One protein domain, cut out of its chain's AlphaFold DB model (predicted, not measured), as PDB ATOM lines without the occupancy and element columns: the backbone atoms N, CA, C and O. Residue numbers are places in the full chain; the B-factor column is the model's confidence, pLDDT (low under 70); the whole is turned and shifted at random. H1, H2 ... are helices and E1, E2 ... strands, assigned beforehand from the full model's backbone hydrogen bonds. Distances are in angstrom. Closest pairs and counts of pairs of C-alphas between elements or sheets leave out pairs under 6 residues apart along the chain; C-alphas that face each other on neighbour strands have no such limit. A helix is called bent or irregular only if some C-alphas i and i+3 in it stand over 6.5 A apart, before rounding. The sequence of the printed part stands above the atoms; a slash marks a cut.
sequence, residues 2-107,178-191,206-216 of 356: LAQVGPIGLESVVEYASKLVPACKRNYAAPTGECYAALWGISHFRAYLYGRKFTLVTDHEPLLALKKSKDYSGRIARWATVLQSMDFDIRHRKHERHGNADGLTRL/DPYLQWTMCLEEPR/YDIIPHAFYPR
ATOM      1  N   LEU A   2     299.501 333.949 274.082       90.75
ATOM      2  CA  LEU A   2     299.675 333.036 275.208       90.75
ATOM      3  C   LEU A   2     301.015 332.313 275.039       90.75
ATOM      4  O   LEU A   2     301.300 331.791 273.961       90.75
ATOM      5  N   ALA A   3     301.835 332.289 276.085       91.75
ATOM      6  CA  ALA A   3     303.128 331.618 276.078       91.75
ATOM      7  C   ALA A   3     303.345 330.846 277.380       91.75
ATOM      8  O   ALA A   3     302.882 331.258 278.445       91.75
ATOM      9  N   GLN A   4     304.069 329.738 277.281       91.69
ATOM     10  CA  GLN A   4     304.499 328.920 278.402       91.69
ATOM     11  C   GLN A   4     305.981 329.172 278.678       91.69
ATOM     12  O   GLN A   4     306.797 329.187 277.758       91.69
ATOM     13  N   VAL A   5     306.338 329.349 279.948       90.19
ATOM     14  CA  VAL A   5     307.738 329.466 280.368       90.19
ATOM     15  C   VAL A   5     308.262 328.066 280.672       90.19
ATOM     16  O   VAL A   5     307.748 327.387 281.560       90.19
ATOM     17  N   GLY A   6     309.252 327.616 279.903       87.19
ATOM     18  CA  GLY A   6     309.914 326.335 280.135       87.19
ATOM     19  C   GLY A   6     310.856 326.367 281.349       87.19
ATOM     20  O   GLY A   6     311.158 327.438 281.876       87.19
ATOM     21  N   PRO A   7     311.410 325.213 281.759       84.12
ATOM     22  CA  PRO A   7     312.305 325.108 282.919       84.12
ATOM     23  C   PRO A   7     313.598 325.935 282.794       84.12
ATOM     24  O   PRO A   7     314.229 326.255 283.794       84.12
ATOM     25  N   ILE A   8     313.981 326.314 281.572       88.44
ATOM     26  CA  ILE A   8     315.174 327.126 281.268       88.44
ATOM     27  C   ILE A   8     314.834 328.638 281.274       88.44
ATOM     28  O   ILE A   8     315.675 329.479 280.977       88.44
ATOM     29  N   GLY A   9     313.588 329.012 281.586       82.88
ATOM     30  CA  GLY A   9     313.120 330.403 281.553       82.88
ATOM     31  C   GLY A   9     312.828 330.938 280.146       82.88
ATOM     32  O   GLY A   9     312.556 332.125 279.987       82.88
ATOM     33  N   LEU A  10     312.871 330.080 279.124       85.00
ATOM     34  CA  LEU A  10     312.534 330.438 277.746       85.00
ATOM     35  C   LEU A  10     311.014 330.413 277.538       85.00
ATOM     36  O   LEU A  10     310.350 329.425 277.855       85.00
ATOM     37  N   GLU A  11     310.480 331.500 276.981       87.19
ATOM     38  CA  GLU A  11     309.073 331.624 276.591       87.19
ATOM     39  C   GLU A  11     308.835 330.871 275.271       87.19
ATOM     40  O   GLU A  11     309.425 331.199 274.243       87.19
ATOM     41  N   SER A  12     307.961 329.867 275.293       88.19
ATOM     42  CA  SER A  12     307.474 329.159 274.106       88.19
ATOM     43  C   SER A  12     306.037 329.575 273.830       88.19
ATOM     44  O   SER A  12     305.178 329.475 274.705       88.19
ATOM     45  N   VAL A  13     305.767 330.071 272.625       91.00
ATOM     46  CA  VAL A  13     304.428 330.547 272.271       91.00
ATOM     47  C   VAL A  13     303.487 329.366 272.080       91.00
ATOM     48  O   VAL A  13     303.795 328.436 271.341       91.00
ATOM     49  N   VAL A  14     302.336 329.431 272.744       90.38
ATOM     50  CA  VAL A  14     301.236 328.478 272.580       90.38
ATOM     51  C   VAL A  14     300.325 328.958 271.460       90.38
ATOM     52  O   VAL A  14     300.038 328.215 270.529       90.38
ATOM     53  N   GLU A  15     299.898 330.223 271.531       91.00
ATOM     54  CA  GLU A  15     298.949 330.781 270.573       91.00
ATOM     55  C   GLU A  15     299.068 332.306 270.455       91.00
ATOM     56  O   GLU A  15     299.287 333.043 271.427       91.00
ATOM     57  N   TYR A  16     298.857 332.793 269.236       88.56
ATOM     58  CA  TYR A  16     298.652 334.202 268.952       88.56
ATOM     59  C   TYR A  16     297.173 334.482 268.711       88.56
ATOM     60  O   TYR A  16     296.539 333.830 267.891       88.56
ATOM     61  N   ALA A  17     296.657 335.518 269.364       87.50
ATOM     62  CA  ALA A  17     295.297 335.993 269.163       87.50
ATOM     63  C   ALA A  17     295.313 337.508 268.982       87.50
ATOM     64  O   ALA A  17     296.072 338.213 269.652       87.50
ATOM     65  N   SER A  18     294.464 337.996 268.083       85.25
ATOM     66  CA  SER A  18     294.248 339.420 267.851       85.25
ATOM     67  C   SER A  18     292.769 339.678 267.586       85.25
ATOM     68  O   SER A  18     292.055 338.819 267.069       85.25
ATOM     69  N   LYS A  19     292.297 340.866 267.961       82.25
ATOM     70  CA  LYS A  19     290.939 341.320 267.676       82.25
ATOM     71  C   LYS A  19     290.951 342.812 267.419       82.25
ATOM     72  O   LYS A  19     291.575 343.573 268.154       82.25
ATOM     73  N   LEU A  20     290.226 343.227 266.388       79.06
ATOM     74  CA  LEU A  20     290.012 344.641 266.116       79.06
ATOM     75  C   LEU A  20     289.101 345.248 267.182       79.06
ATOM     76  O   LEU A  20     288.049 344.696 267.516       79.06
ATOM     77  N   VAL A  21     289.487 346.420 267.679       74.06
ATOM     78  CA  VAL A  21     288.658 347.194 268.603       74.06
ATOM     79  C   VAL A  21     287.421 347.708 267.841       74.06
ATOM     80  O   VAL A  21     287.579 348.385 266.814       74.06
ATOM     81  N   PRO A  22     286.190 347.393 268.302       71.31
ATOM     82  CA  PRO A  22     284.955 347.873 267.684       71.31
ATOM     83  C   PRO A  22     284.927 349.399 267.583       71.31
ATOM     84  O   PRO A  22     285.488 350.084 268.435       71.31
ATOM     85  N   ALA A  23     284.235 349.945 266.579       66.38
ATOM     86  CA  ALA A  23     284.206 351.391 266.329       66.38
ATOM     87  C   ALA A  23     283.776 352.215 267.560       66.38
ATOM     88  O   ALA A  23     284.413 353.218 267.863       66.38
ATOM     89  N   CYS A  24     282.786 351.739 268.325       62.12
ATOM     90  CA  CYS A  24     282.317 352.368 269.567       62.12
ATOM     91  C   CYS A  24     283.364 352.409 270.696       62.12
ATOM     92  O   CYS A  24     283.219 353.171 271.644       62.12
ATOM     93  N   LYS A  25     284.433 351.612 270.590       64.94
ATOM     94  CA  LYS A  25     285.512 351.502 271.583       64.94
ATOM     95  C   LYS A  25     286.829 352.115 271.105       64.94
ATOM     96  O   LYS A  25     287.793 352.146 271.858       64.94
ATOM     97  N   ARG A  26     286.884 352.635 269.871       66.19
ATOM     98  CA  ARG A  26     288.083 353.309 269.332       66.19
ATOM     99  C   ARG A  26     288.388 354.630 270.030       66.19
ATOM    100  O   ARG A  26     289.539 355.040 270.047       66.19
ATOM    101  N   ASN A  27     287.371 355.257 270.618       67.94
ATOM    102  CA  ASN A  27     287.510 356.502 271.373       67.94
ATOM    103  C   ASN A  27     287.897 356.263 272.839       67.94
ATOM    104  O   ASN A  27     287.928 357.209 273.623       67.94
ATOM    105  N   TYR A  28     288.150 355.013 273.242       68.62
ATOM    106  CA  TYR A  28     288.686 354.750 274.569       68.62
ATOM    107  C   TYR A  28     290.049 355.420 274.700       68.62
ATOM    108  O   TYR A  28     290.909 355.286 273.829       68.62
ATOM    109  N   ALA A  29     290.251 356.120 275.817       65.75
ATOM    110  CA  ALA A  29     291.583 356.549 276.205       65.75
ATOM    111  C   ALA A  29     292.503 355.319 276.259       65.75
ATOM    112  O   ALA A  29     292.055 354.239 276.657       65.75
ATOM    113  N   ALA A  30     293.777 355.486 275.890       68.56
ATOM    114  CA  ALA A  30     294.792 354.427 275.919       68.56
ATOM    115  C   ALA A  30     294.681 353.480 277.142       68.56
ATOM    116  O   ALA A  30     294.550 352.273 276.935       68.56
ATOM    117  N   PRO A  31     294.592 353.969 278.404       66.44
ATOM    118  CA  PRO A  31     294.448 353.105 279.587       66.44
ATOM    119  C   PRO A  31     293.242 352.169 279.529       66.44
ATOM    120  O   PRO A  31     293.323 350.988 279.869       66.44
ATOM    121  N   THR A  32     292.108 352.697 279.086       71.19
ATOM    122  CA  THR A  32     290.847 351.964 279.002       71.19
ATOM    123  C   THR A  32     290.857 350.970 277.841       71.19
ATOM    124  O   THR A  32     290.362 349.853 277.989       71.19
ATOM    125  N   GLY A  33     291.433 351.353 276.698       75.81
ATOM    126  CA  GLY A  33     291.557 350.491 275.521       75.81
ATOM    127  C   GLY A  33     292.416 349.258 275.791       75.81
ATOM    128  O   GLY A  33     292.059 348.147 275.403       75.81
ATOM    129  N   GLU A  34     293.503 349.434 276.525       77.81
ATOM    130  CA  GLU A  34     294.424 348.346 276.830       77.81
ATOM    131  C   GLU A  34     293.919 347.425 277.941       77.81
ATOM    132  O   GLU A  34     294.044 346.205 277.833       77.81
ATOM    133  N   CYS A  35     293.235 347.969 278.953       75.56
ATOM    134  CA  CYS A  35     292.490 347.147 279.907       75.56
ATOM    135  C   CYS A  35     291.447 346.275 279.191       75.56
ATOM    136  O   CYS A  35     291.303 345.089 279.491       75.56
ATOM    137  N   TYR A  36     290.731 346.846 278.220       78.50
ATOM    138  CA  TYR A  36     289.777 346.094 277.411       78.50
ATOM    139  C   TYR A  36     290.462 344.981 276.603       78.50
ATOM    140  O   TYR A  36     289.954 343.860 276.552       78.50
ATOM    141  N   ALA A  37     291.626 345.261 276.010       82.94
ATOM    142  CA  ALA A  37     292.406 344.260 275.287       82.94
ATOM    143  C   ALA A  37     292.854 343.106 276.202       82.94
ATOM    144  O   ALA A  37     292.734 341.943 275.817       82.94
ATOM    145  N   ALA A  38     293.294 343.408 277.428       83.25
ATOM    146  CA  ALA A  38     293.665 342.401 278.420       83.25
ATOM    147  C   ALA A  38     292.476 341.517 278.830       83.25
ATOM    148  O   ALA A  38     292.579 340.291 278.796       83.25
ATOM    149  N   LEU A  39     291.328 342.126 279.145       84.19
ATOM    150  CA  LEU A  39     290.089 341.408 279.467       84.19
ATOM    151  C   LEU A  39     289.651 340.486 278.334       84.19
ATOM    152  O   LEU A  39     289.301 339.328 278.565       84.19
ATOM    153  N   TRP A  40     289.690 340.992 277.101       87.62
ATOM    154  CA  TRP A  40     289.370 340.185 275.934       87.62
ATOM    155  C   TRP A  40     290.352 339.021 275.770       87.62
ATOM    156  O   TRP A  40     289.918 337.899 275.524       87.62
ATOM    157  N   GLY A  41     291.653 339.260 275.955       89.25
ATOM    158  CA  GLY A  41     292.680 338.223 275.894       89.25
ATOM    159  C   GLY A  41     292.465 337.119 276.931       89.25
ATOM    160  O   GLY A  41     292.485 335.944 276.577       89.25
ATOM    161  N   ILE A  42     292.185 337.477 278.189       88.25
ATOM    162  CA  ILE A  42     291.900 336.504 279.258       88.25
ATOM    163  C   ILE A  42     290.633 335.705 278.937       88.25
ATOM    164  O   ILE A  42     290.609 334.490 279.108       88.25
ATOM    165  N   SER A  43     289.595 336.371 278.424       87.00
ATOM    166  CA  SER A  43     288.366 335.699 277.998       87.00
ATOM    167  C   SER A  43     288.621 334.703 276.865       87.00
ATOM    168  O   SER A  43     288.145 333.572 276.923       87.00
ATOM    169  N   HIS A  44     289.407 335.101 275.862       88.44
ATOM    170  CA  HIS A  44     289.746 334.265 274.716       88.44
ATOM    171  C   HIS A  44     290.553 333.029 275.133       88.44
ATOM    172  O   HIS A  44     290.205 331.911 274.764       88.44
ATOM    173  N   PHE A  45     291.568 333.210 275.983       91.12
ATOM    174  CA  PHE A  45     292.407 332.116 276.480       91.12
ATOM    175  C   PHE A  45     291.834 331.405 277.712       91.12
ATOM    176  O   PHE A  45     292.522 330.586 278.320       91.12
ATOM    177  N   ARG A  46     290.574 331.657 278.087       88.44
ATOM    178  CA  ARG A  46     289.959 331.105 279.303       88.44
ATOM    179  C   ARG A  46     290.078 329.583 279.399       88.44
ATOM    180  O   ARG A  46     290.323 329.079 280.487       88.44
ATOM    181  N   ALA A  47     289.954 328.862 278.285       87.94
ATOM    182  CA  ALA A  47     290.105 327.405 278.265       87.94
ATOM    183  C   ALA A  47     291.497 326.927 278.728       87.94
ATOM    184  O   ALA A  47     291.612 325.845 279.293       87.94
ATOM    185  N   TYR A  48     292.538 327.740 278.527       89.44
ATOM    186  CA  TYR A  48     293.907 327.454 278.963       89.44
ATOM    187  C   TYR A  48     294.214 327.976 280.370       89.44
ATOM    188  O   TYR A  48     295.059 327.407 281.061       89.44
ATOM    189  N   LEU A  49     293.575 329.082 280.761       89.88
ATOM    190  CA  LEU A  49     293.890 329.835 281.977       89.88
ATOM    191  C   LEU A  49     293.041 329.428 283.187       89.88
ATOM    192  O   LEU A  49     293.479 329.590 284.322       89.88
ATOM    193  N   TYR A  50     291.824 328.926 282.972       87.38
ATOM    194  CA  TYR A  50     290.897 328.641 284.065       87.38
ATOM    195  C   TYR A  50     291.448 327.573 285.020       87.38
ATOM    196  O   TYR A  50     291.929 326.525 284.588       87.38
ATOM    197  N   GLY A  51     291.373 327.849 286.326       86.88
ATOM    198  CA  GLY A  51     291.898 326.972 287.377       86.88
ATOM    199  C   GLY A  51     293.428 326.936 287.482       86.88
ATOM    200  O   GLY A  51     293.959 326.104 288.211       86.88
ATOM    201  N   ARG A  52     294.152 327.806 286.762       88.69
ATOM    202  CA  ARG A  52     295.617 327.881 286.794       88.69
ATOM    203  C   ARG A  52     296.078 329.288 287.134       88.69
ATOM    204  O   ARG A  52     295.539 330.257 286.608       88.69
ATOM    205  N   LYS A  53     297.141 329.386 287.932       90.44
ATOM    206  CA  LYS A  53     297.821 330.655 288.171       90.44
ATOM    207  C   LYS A  53     298.613 331.073 286.934       90.44
ATOM    208  O   LYS A  53     299.439 330.304 286.437       90.44
ATOM    209  N   PHE A  54     298.402 332.292 286.446       90.50
ATOM    210  CA  PHE A  54     299.143 332.828 285.300       90.50
ATOM    211  C   PHE A  54     299.664 334.246 285.539       90.50
ATOM    212  O   PHE A  54     299.393 334.885 286.551       90.50
ATOM    213  N   THR A  55     300.473 334.751 284.606       90.56
ATOM    214  CA  THR A  55     300.966 336.129 284.648       90.56
ATOM    215  C   THR A  55     300.463 336.907 283.442       90.56
ATOM    216  O   THR A  55     300.770 336.561 282.302       90.56
ATOM    217  N   LEU A  56     299.743 337.998 283.692       88.62
ATOM    218  CA  LEU A  56     299.378 338.974 282.676       88.62
ATOM    219  C   LEU A  56     300.537 339.958 282.480       88.62
ATOM    220  O   LEU A  56     300.816 340.787 283.349       88.62
ATOM    221  N   VAL A  57     301.215 339.867 281.336       87.50
ATOM    222  CA  VAL A  57     302.319 340.766 280.979       87.50
ATOM    223  C   VAL A  57     301.805 341.889 280.084       87.50
ATOM    224  O   VAL A  57     301.431 341.646 278.939       87.50
ATOM    225  N   THR A  58     301.824 343.123 280.582       83.00
ATOM    226  CA  THR A  58     301.316 344.315 279.881       83.00
ATOM    227  C   THR A  58     302.381 345.408 279.819       83.00
ATOM    228  O   THR A  58     303.202 345.520 280.731       83.00
ATOM    229  N   ASP A  59     302.389 346.206 278.757       75.25
ATOM    230  CA  ASP A  59     303.261 347.373 278.596       75.25
ATOM    231  C   ASP A  59     302.699 348.657 279.195       75.25
ATOM    232  O   ASP A  59     303.333 349.710 279.110       75.25
ATOM    233  N   HIS A  60     301.567 348.549 279.886       66.25
ATOM    234  CA  HIS A  60     300.886 349.711 280.407       66.25
ATOM    235  C   HIS A  60     300.459 349.563 281.857       66.25
ATOM    236  O   HIS A  60     299.777 348.628 282.288       66.25
ATOM    237  N   GLU A  61     300.879 350.573 282.604       58.38
ATOM    238  CA  GLU A  61     300.648 350.779 284.024       58.38
ATOM    239  C   GLU A  61     299.174 350.882 284.496       58.38
ATOM    240  O   GLU A  61     298.933 350.645 285.669       58.38
ATOM    241  N   PRO A  62     298.137 351.175 283.692       50.44
ATOM    242  CA  PRO A  62     296.759 351.371 284.165       50.44
ATOM    243  C   PRO A  62     296.054 350.141 284.734       50.44
ATOM    244  O   PRO A  62     295.099 350.297 285.491       50.44
ATOM    245  N   LEU A  63     296.537 348.925 284.470       57.28
ATOM    246  CA  LEU A  63     296.108 347.751 285.242       57.28
ATOM    247  C   LEU A  63     296.623 347.804 286.698       57.28
ATOM    248  O   LEU A  63     296.027 347.201 287.583       57.28
ATOM    249  N   LEU A  64     297.673 348.585 286.974       52.72
ATOM    250  CA  LEU A  64     298.086 348.977 288.326       52.72
ATOM    251  C   LEU A  64     297.242 350.137 288.875       52.72
ATOM    252  O   LEU A  64     297.093 350.240 290.088       52.72
ATOM    253  N   ALA A  65     296.654 350.993 288.031       47.47
ATOM    254  CA  ALA A  65     295.663 351.980 288.487       47.47
ATOM    255  C   ALA A  65     294.376 351.281 288.961       47.47
ATOM    256  O   ALA A  65     293.872 351.603 290.034       47.47
ATOM    257  N   LEU A  66     293.967 350.217 288.254       54.28
ATOM    258  CA  LEU A  66     292.958 349.241 288.694       54.28
ATOM    259  C   LEU A  66     293.343 348.434 289.937       54.28
ATOM    260  O   LEU A  66     292.555 347.631 290.413       54.28
ATOM    261  N   LYS A  67     294.564 348.601 290.436       51.59
ATOM    262  CA  LYS A  67     295.032 348.016 291.689       51.59
ATOM    263  C   LYS A  67     294.940 348.998 292.857       51.59
ATOM    264  O   LYS A  67     294.966 348.598 294.014       51.59
ATOM    265  N   LYS A  68     294.909 350.299 292.558       49.56
ATOM    266  CA  LYS A  68     295.089 351.382 293.532       49.56
ATOM    267  C   LYS A  68     293.790 352.105 293.874       49.56
ATOM    268  O   LYS A  68     293.698 352.653 294.967       49.56
ATOM    269  N   SER A  69     292.805 352.127 292.978       53.31
ATOM    270  CA  SER A  69     291.519 352.770 293.265       53.31
ATOM    271  C   SER A  69     290.676 351.930 294.229       53.31
ATOM    272  O   SER A  69     290.595 350.717 294.102       53.31
ATOM    273  N   LYS A  70     290.027 352.566 295.204       52.47
ATOM    274  CA  LYS A  70     289.007 351.906 296.037       52.47
ATOM    275  C   LYS A  70     287.594 352.081 295.470       52.47
ATOM    276  O   LYS A  70     286.708 351.302 295.794       52.47
ATOM    277  N   ASP A  71     287.427 353.024 294.544       53.38
ATOM    278  CA  ASP A  71     286.131 353.425 294.001       53.38
ATOM    279  C   ASP A  71     285.956 352.924 292.562       53.38
ATOM    280  O   ASP A  71     286.032 353.677 291.587       53.38
ATOM    281  N   TYR A  72     285.742 351.618 292.406       61.19
ATOM    282  CA  TYR A  72     285.353 351.052 291.115       61.19
ATOM    283  C   TYR A  72     283.851 351.247 290.909       61.19
ATOM    284  O   TYR A  72     283.043 350.691 291.646       61.19
ATOM    285  N   SER A  73     283.454 351.998 289.881       58.16
ATOM    286  CA  SER A  73     282.047 352.137 289.490       58.16
ATOM    287  C   SER A  73     281.828 351.804 288.012       58.16
ATOM    288  O   SER A  73     282.747 351.829 287.185       58.16
ATOM    289  N   GLY A  74     280.596 351.420 287.673       74.31
ATOM    290  CA  GLY A  74     280.185 351.150 286.296       74.31
ATOM    291  C   GLY A  74     280.955 350.000 285.635       74.31
ATOM    292  O   GLY A  74     281.008 348.884 286.147       74.31
ATOM    293  N   ARG A  75     281.528 350.264 284.452       72.19
ATOM    294  CA  ARG A  75     282.165 349.255 283.588       72.19
ATOM    295  C   ARG A  75     283.354 348.558 284.252       72.19
ATOM    296  O   ARG A  75     283.505 347.348 284.121       72.19
ATOM    297  N   ILE A  76     284.162 349.316 284.987       68.44
ATOM    298  CA  ILE A  76     285.372 348.804 285.629       68.44
ATOM    299  C   ILE A  76     285.029 347.835 286.768       68.44
ATOM    300  O   ILE A  76     285.662 346.787 286.873       68.44
ATOM    301  N   ALA A  77     284.005 348.132 287.574       69.81
ATOM    302  CA  ALA A  77     283.551 347.229 288.632       69.81
ATOM    303  C   ALA A  77     283.086 345.882 288.056       69.81
ATOM    304  O   ALA A  77     283.513 344.832 288.527       69.81
ATOM    305  N   ARG A  78     282.303 345.908 286.964       75.00
ATOM    306  CA  ARG A  78     281.867 344.685 286.261       75.00
ATOM    307  C   ARG A  78     283.054 343.852 285.776       75.00
ATOM    308  O   ARG A  78     283.092 342.641 285.976       75.00
ATOM    309  N   TRP A  79     284.044 344.509 285.175       78.69
ATOM    310  CA  TRP A  79     285.278 343.862 284.731       78.69
ATOM    311  C   TRP A  79     286.067 343.255 285.892       78.69
ATOM    312  O   TRP A  79     286.532 342.121 285.783       78.69
ATOM    313  N   ALA A  80     286.182 343.973 287.010       71.00
ATOM    314  CA  ALA A  80     286.882 343.497 288.195       71.00
ATOM    315  C   ALA A  80     286.216 342.249 288.790       71.00
ATOM    316  O   ALA A  80     286.916 341.288 289.094       71.00
ATOM    317  N   THR A  81     284.884 342.215 288.895       70.56
ATOM    318  CA  THR A  81     284.144 341.031 289.365       70.56
ATOM    319  C   THR A  81     284.410 339.809 288.493       70.56
ATOM    320  O   THR A  81     284.616 338.713 289.001       70.56
ATOM    321  N   VAL A  82     284.460 339.981 287.172       72.31
ATOM    322  CA  VAL A  82     284.755 338.875 286.254       72.31
ATOM    323  C   VAL A  82     286.197 338.390 286.390       72.31
ATOM    324  O   VAL A  82     286.449 337.184 286.398       72.31
ATOM    325  N   LEU A  83     287.143 339.312 286.559       76.38
ATOM    326  CA  LEU A  83     288.549 338.978 286.774       76.38
ATOM    327  C   LEU A  83     288.803 338.260 288.104       76.38
ATOM    328  O   LEU A  83     289.734 337.466 288.162       76.38
ATOM    329  N   GLN A  84     287.964 338.449 289.129       73.50
ATOM    330  CA  GLN A  84     288.064 337.694 290.390       73.50
ATOM    331  C   GLN A  84     287.885 336.180 290.208       73.50
ATOM    332  O   GLN A  84     288.344 335.413 291.046       73.50
ATOM    333  N   SER A  85     287.253 335.734 289.116       75.69
ATOM    334  CA  SER A  85     287.141 334.302 288.807       75.69
ATOM    335  C   SER A  85     288.454 333.659 288.333       75.69
ATOM    336  O   SER A  85     288.489 332.451 288.101       75.69
ATOM    337  N   MET A  86     289.514 334.454 288.154       80.81
ATOM    338  CA  MET A  86     290.814 334.036 287.636       80.81
ATOM    339  C   MET A  86     291.915 334.294 288.665       80.81
ATOM    340  O   MET A  86     291.896 335.311 289.353       80.81
ATOM    341  N   ASP A  87     292.914 333.412 288.707       84.44
ATOM    342  CA  ASP A  87     294.114 333.588 289.531       84.44
ATOM    343  C   ASP A  87     295.280 334.080 288.662       84.44
ATOM    344  O   ASP A  87     295.812 333.341 287.825       84.44
ATOM    345  N   PHE A  88     295.658 335.351 288.806       85.81
ATOM    346  CA  PHE A  88     296.746 335.924 288.022       85.81
ATOM    347  C   PHE A  88     297.501 337.048 288.720       85.81
ATOM    348  O   PHE A  88     296.943 337.847 289.465       85.81
ATOM    349  N   ASP A  89     298.780 337.154 288.368       84.12
ATOM    350  CA  ASP A  89     299.637 338.282 288.721       84.12
ATOM    351  C   ASP A  89     299.818 339.213 287.518       84.12
ATOM    352  O   ASP A  89     299.978 338.767 286.380       84.12
ATOM    353  N   ILE A  90     299.857 340.524 287.754       82.25
ATOM    354  CA  ILE A  90     300.147 341.518 286.711       82.25
ATOM    355  C   ILE A  90     301.639 341.851 286.749       82.25
ATOM    356  O   ILE A  90     302.160 342.283 287.780       82.25
ATOM    357  N   ARG A  91     302.330 341.708 285.614       83.62
ATOM    358  CA  ARG A  91     303.713 342.173 285.439       83.62
ATOM    359  C   ARG A  91     303.783 343.230 284.348       83.62
ATOM    360  O   ARG A  91     303.452 342.975 283.193       83.62
ATOM    361  N   HIS A  92     304.277 344.405 284.714       82.38
ATOM    362  CA  HIS A  92     304.581 345.441 283.742       82.38
ATOM    363  C   HIS A  92     305.889 345.113 283.004       82.38
ATOM    364  O   HIS A  92     306.913 344.813 283.623       82.38
ATOM    365  N   ARG A  93     305.865 345.193 281.675       82.06
ATOM    366  CA  ARG A  93     307.030 345.047 280.799       82.06
ATOM    367  C   ARG A  93     307.016 346.204 279.815       82.06
ATOM    368  O   ARG A  93     306.161 346.222 278.947       82.06
ATOM    369  N   LYS A  94     307.983 347.126 279.922       78.25
ATOM    370  CA  LYS A  94     308.098 348.286 279.017       78.25
ATOM    371  C   LYS A  94     307.888 347.883 277.556       78.25
ATOM    372  O   LYS A  94     308.460 346.883 277.120       78.25
ATOM    373  N   HIS A  95     307.162 348.719 276.820       72.19
ATOM    374  CA  HIS A  95     306.800 348.528 275.415       72.19
ATOM    375  C   HIS A  95     307.966 348.051 274.523       72.19
ATOM    376  O   HIS A  95     307.835 347.081 273.787       72.19
ATOM    377  N   GLU A  96     309.160 348.637 274.678       73.44
ATOM    378  CA  GLU A  96     310.382 348.266 273.935       73.44
ATOM    379  C   GLU A  96     310.795 346.791 274.091       73.44
ATOM    380  O   GLU A  96     311.483 346.230 273.243       73.44
ATOM    381  N   ARG A  97     310.393 346.153 275.193       69.56
ATOM    382  CA  ARG A  97     310.680 344.749 275.508       69.56
ATOM    383  C   ARG A  97     309.491 343.828 275.210       69.56
ATOM    384  O   ARG A  97     309.588 342.631 275.462       69.56
ATOM    385  N   HIS A  98     308.386 344.360 274.681       74.19
ATOM    386  CA  HIS A  98     307.130 343.650 274.385       74.19
ATOM    387  C   HIS A  98     307.005 343.237 272.905       74.19
ATOM    388  O   HIS A  98     305.925 342.945 272.396       74.19
ATOM    389  N   GLY A  99     308.134 343.166 272.190       68.69
ATOM    390  CA  GLY A  99     308.163 342.838 270.758       68.69
ATOM    391  C   GLY A  99     307.561 341.471 270.400       68.69
ATOM    392  O   GLY A  99     307.155 341.261 269.261       68.69
ATOM    393  N   ASN A 100     307.455 340.555 271.367       71.19
ATOM    394  CA  ASN A 100     306.821 339.248 271.192       71.19
ATOM    395  C   ASN A 100     305.299 339.334 270.962       71.19
ATOM    396  O   ASN A 100     304.764 338.487 270.249       71.19
ATOM    397  N   ALA A 101     304.601 340.331 271.518       69.31
ATOM    398  CA  ALA A 101     303.162 340.522 271.305       69.31
ATOM    399  C   ALA A 101     302.843 341.664 270.326       69.31
ATOM    400  O   ALA A 101     301.801 341.635 269.669       69.31
ATOM    401  N   ASP A 102     303.748 342.633 270.195       68.69
ATOM    402  CA  ASP A 102     303.513 343.884 269.473       68.69
ATOM    403  C   ASP A 102     303.553 343.751 267.933       68.69
ATOM    404  O   ASP A 102     303.097 344.620 267.186       68.69
ATOM    405  N   GLY A 103     304.060 342.627 267.416       65.31
ATOM    406  CA  GLY A 103     304.085 342.366 265.975       65.31
ATOM    407  C   GLY A 103     302.691 342.401 265.334       65.31
ATOM    408  O   GLY A 103     302.522 342.966 264.255       65.31
ATOM    409  N   LEU A 104     301.675 341.855 266.014       66.12
ATOM    410  CA  LEU A 104     300.310 341.752 265.481       66.12
ATOM    411  C   LEU A 104     299.494 343.040 265.621       66.12
ATOM    412  O   LEU A 104     298.607 343.283 264.809       66.12
ATOM    413  N   THR A 105     299.793 343.882 266.609       62.38
ATOM    414  CA  THR A 105     299.174 345.210 266.767       62.38
ATOM    415  C   THR A 105     299.648 346.197 265.701       62.38
ATOM    416  O   THR A 105     298.901 347.104 265.337       62.38
ATOM    417  N   ARG A 106     300.860 346.006 265.158       60.06
ATOM    418  CA  ARG A 106     301.455 346.862 264.115       60.06
ATOM    419  C   ARG A 106     301.109 346.458 262.684       60.06
ATOM    420  O   ARG A 106     301.279 347.260 261.764       60.06
ATOM    421  N   LEU A 107     300.592 345.248 262.483       60.12
ATOM    422  CA  LEU A 107     299.993 344.811 261.224       60.12
ATOM    423  C   LEU A 107     298.647 345.532 261.048       60.12
ATOM    424  O   LEU A 107     297.623 344.942 261.339       60.12
ATOM    425  N   ASP A 178     276.292 330.710 283.747       45.69
ATOM    426  CA  ASP A 178     276.344 332.029 284.368       45.69
ATOM    427  C   ASP A 178     277.718 332.702 284.266       45.69
ATOM    428  O   ASP A 178     277.755 333.855 283.842       45.69
ATOM    429  N   PRO A 179     278.870 332.031 284.498       53.09
ATOM    430  CA  PRO A 179     280.172 332.645 284.278       53.09
ATOM    431  C   PRO A 179     280.365 333.031 282.811       53.09
ATOM    432  O   PRO A 179     280.860 334.110 282.515       53.09
ATOM    433  N   TYR A 180     279.968 332.181 281.858       46.84
ATOM    434  CA  TYR A 180     280.112 332.499 280.433       46.84
ATOM    435  C   TYR A 180     279.233 333.693 280.015       46.84
ATOM    436  O   TYR A 180     279.695 334.583 279.296       46.84
ATOM    437  N   LEU A 181     278.001 333.757 280.519       53.88
ATOM    438  CA  LEU A 181     277.096 334.892 280.321       53.88
ATOM    439  C   LEU A 181     277.631 336.173 280.982       53.88
ATOM    440  O   LEU A 181     277.565 337.248 280.397       53.88
ATOM    441  N   GLN A 182     278.259 336.067 282.152       61.16
ATOM    442  CA  GLN A 182     278.887 337.198 282.834       61.16
ATOM    443  C   GLN A 182     280.102 337.739 282.058       61.16
ATOM    444  O   GLN A 182     280.265 338.953 281.918       61.16
ATOM    445  N   TRP A 183     280.930 336.848 281.499       68.31
ATOM    446  CA  TRP A 183     282.072 337.205 280.649       68.31
ATOM    447  C   TRP A 183     281.628 337.894 279.349       68.31
ATOM    448  O   TRP A 183     282.221 338.898 278.951       68.31
ATOM    449  N   THR A 184     280.574 337.392 278.703       57.84
ATOM    450  CA  THR A 184     280.027 337.989 277.471       57.84
ATOM    451  C   THR A 184     279.380 339.350 277.740       57.84
ATOM    452  O   THR A 184     279.737 340.311 277.064       57.84
ATOM    453  N   MET A 185     278.576 339.493 278.800       59.09
ATOM    454  CA  MET A 185     278.005 340.786 279.225       59.09
ATOM    455  C   MET A 185     279.059 341.829 279.629       59.09
ATOM    456  O   MET A 185     278.846 343.031 279.491       59.09
ATOM    457  N   CYS A 186     280.223 341.408 280.126       60.34
ATOM    458  CA  CYS A 186     281.309 342.341 280.434       60.34
ATOM    459  C   CYS A 186     282.040 342.849 279.184       60.34
ATOM    460  O   CYS A 186     282.625 343.936 279.203       60.34
ATOM    461  N   LEU A 187     282.018 342.075 278.097       59.94
ATOM    462  CA  LEU A 187     282.668 342.423 276.836       59.94
ATOM    463  C   LEU A 187     281.718 343.106 275.846       59.94
ATOM    464  O   LEU A 187     282.189 343.897 275.018       59.94
ATOM    465  N   GLU A 188     280.418 342.842 275.939       58.22
ATOM    466  CA  GLU A 188     279.347 343.435 275.140       58.22
ATOM    467  C   GLU A 188     278.581 344.456 275.990       58.22
ATOM    468  O   GLU A 188     277.786 344.093 276.848       58.22
ATOM    469  N   GLU A 189     278.822 345.753 275.770       51.84
ATOM    470  CA  GLU A 189     277.839 346.753 276.203       51.84
ATOM    471  C   GLU A 189     276.693 346.778 275.185       51.84
ATOM    472  O   GLU A 189     276.972 346.639 273.983       51.84
ATOM    473  N   PRO A 190     275.430 346.934 275.630       41.28
ATOM    474  CA  PRO A 190     274.294 346.971 274.726       41.28
ATOM    475  C   PRO A 190     274.471 348.110 273.725       41.28
ATOM    476  O   PRO A 190     274.967 349.188 274.060       41.28
ATOM    477  N   ARG A 191     274.065 347.859 272.480       42.09
ATOM    478  CA  ARG A 191     273.734 348.946 271.561       42.09
ATOM    479  C   ARG A 191     272.606 349.734 272.234       42.09
ATOM    480  O   ARG A 191     271.589 349.133 272.553       42.09
ATOM    481  N   TYR A 206     279.993 349.053 297.225       41.06
ATOM    482  CA  TYR A 206     280.835 349.454 298.349       41.06
ATOM    483  C   TYR A 206     281.367 348.273 299.178       41.06
ATOM    484  O   TYR A 206     282.332 348.461 299.913       41.06
ATOM    485  N   ASP A 207     280.814 347.062 299.009       37.91
ATOM    486  CA  ASP A 207     281.177 345.891 299.825       37.91
ATOM    487  C   ASP A 207     282.009 344.827 299.074       37.91
ATOM    488  O   ASP A 207     282.479 343.860 299.675       37.91
ATOM    489  N   ILE A 208     282.224 344.973 297.757       42.38
ATOM    490  CA  ILE A 208     283.013 344.009 296.971       42.38
ATOM    491  C   ILE A 208     284.483 344.427 296.994       42.38
ATOM    492  O   ILE A 208     284.911 345.261 296.198       42.38
ATOM    493  N   ILE A 209     285.280 343.809 297.867       49.44
ATOM    494  CA  ILE A 209     286.740 343.968 297.871       49.44
ATOM    495  C   ILE A 209     287.330 343.149 296.707       49.44
ATOM    496  O   ILE A 209     287.227 341.919 296.712       49.44
ATOM    497  N   PRO A 210     287.976 343.764 295.698       45.97
ATOM    498  CA  PRO A 210     288.532 343.017 294.576       45.97
ATOM    499  C   PRO A 210     289.840 342.318 294.977       45.97
ATOM    500  O   PRO A 210     290.924 342.892 294.885       45.97
ATOM    501  N   HIS A 211     289.756 341.053 295.393       49.47
ATOM    502  CA  HIS A 211     290.929 340.272 295.810       49.47
ATOM    503  C   HIS A 211     291.959 340.048 294.691       49.47
ATOM    504  O   HIS A 211     293.155 340.064 294.963       49.47
ATOM    505  N   ALA A 212     291.530 339.955 293.425       50.16
ATOM    506  CA  ALA A 212     292.440 339.866 292.272       50.16
ATOM    507  C   ALA A 212     293.359 341.099 292.121       50.16
ATOM    508  O   ALA A 212     294.378 341.048 291.436       50.16
ATOM    509  N   PHE A 213     293.009 342.212 292.771       46.59
ATOM    510  CA  PHE A 213     293.763 343.458 292.731       46.59
ATOM    511  C   PHE A 213     294.445 343.785 294.070       46.59
ATOM    512  O   PHE A 213     295.413 344.534 294.086       46.59
ATOM    513  N   TYR A 214     294.066 343.175 295.190       38.19
ATOM    514  CA  TYR A 214     294.752 343.369 296.472       38.19
ATOM    515  C   TYR A 214     295.283 342.034 297.007       38.19
ATOM    516  O   TYR A 214     294.518 341.287 297.617       38.19
ATOM    517  N   PRO A 215     296.584 341.717 296.834       40.47
ATOM    518  CA  PRO A 215     297.186 340.656 297.625       40.47
ATOM    519  C   PRO A 215     297.171 341.093 299.094       40.47
ATOM    520  O   PRO A 215     297.525 342.233 299.409       40.47
ATOM    521  N   ARG A 216     296.736 340.196 299.986       34.50
ATOM    522  CA  ARG A 216     296.873 340.370 301.435       34.50
ATOM    523  C   ARG A 216     298.358 340.606 301.708       34.50
ATOM    524  O   ARG A 216     299.173 339.772 301.324       34.50
TER     525      ARG A 216
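This is residues 2 to 107, 178 to 191 and 206 to 216 of the 356 residues of the protein "RT_RNaseH domain-containing protein" of Chara braunii (UniProt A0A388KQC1). Helix H1 runs through the core, with the two parallel strands E3 and E4 to one side of it and helices H4 and H6 to the other, while H3 meets it near the first residues of both helices and makes a corner with it. The strand hairpin E1 E2 and the poorly formed helix H5 lie farthest from the middle. The 131 printed residues include six named helices and four named strands, in the order E1 E2 H1 H2 E3 H3 H4 E4 H5 H6. There are two sheets of two strands, E1 E2 antiparallel and E3 E4 parallel, and the class is mixed. The whole is compact, with a radius of gyration of the C-alphas of 15.0 A and spans of 44 by 38 by 28 A.

E1, residues 2 to 5, begins at C-alpha 2 (299.675, 333.036, 275.208), and E2 is residues 11 to 15. H1, residues 30 to 44, is 20.8 A long from C-alpha 30 (294.792, 354.427, 275.919). H2 is residues 46 to 49. E3, residues 54 to 58, measures 12.9 A. H3 is residues 62 to 68, and H4, residues 75 to 83, measures 12.5 A. E4, residues 88 to 92, measures 13.0 A. H5, residues 99 to 106, is irregular, but only just: C-alphas 100 and 103 are 6.7 A apart. H6, residues 178 to 187, is 14.3 A long and ends at C-alpha 187 (282.668, 342.423, 276.836).

E1 and E2 form an antiparallel hairpin, with N 4 and O 12 2.8 A apart, within hydrogen-bond range. The closest C-alphas of H1 and E3 are those of Ala 38 and Leu 56, 7.9 A apart. E3 and E4 are parallel neighbours, with N 56 and O 89 at 2.8 A, within hydrogen-bond range. E3, H3, H4 and E4 make a strand-helix-strand unit, two parallel neighbour strands with helices between, and its crossover is right-handed. H1 touches H3 with residues 31 to 35 alone, about perpendicular at 88 degrees; the closest C-alphas, of Pro 31 and Pro 62, are 5.4 A apart. H1 and H6 only just touch, with 3 pairs of C-alphas within 8 A, by residues 39 to 43 of H1 alone; the closest are Ser 43 and Trp 183, 7.0 A. H4 touches H6 at a steep tilt of 39 degrees, opposite ways, with the C-alphas of Trp 79 and Cys 186 closest at 6.0 A. H1 and H2 are close but not clearly touching, with the C-alphas of Ile 42 and Leu 49 closest at 7.5 A. H5 is apart from H1 and from E3. Every O i to N i+4 pair is within hydrogen-bond range in H1, H3, H4 and H6; H5 has 1 of 4, and 1 of 5 O i to N i+3 pairs, while H2 is too short for an i+4 pair.

The two C-alphas farthest apart, of Ile 8 and Arg 191, are 47.8 A apart. Residues 108 to 177 are not printed, with 35.5 A between C-alphas 107 and 178; residues 192 to 205 are not printed, with 27.7 A between C-alphas 191 and 206. Of the links printed whole, E2 to H1 is long, with 14 residues. The mean pLDDT of the printed part is 71.0, and 59 residues are under 70, among them 60 to 73, 178 to 191 and 206 to 216.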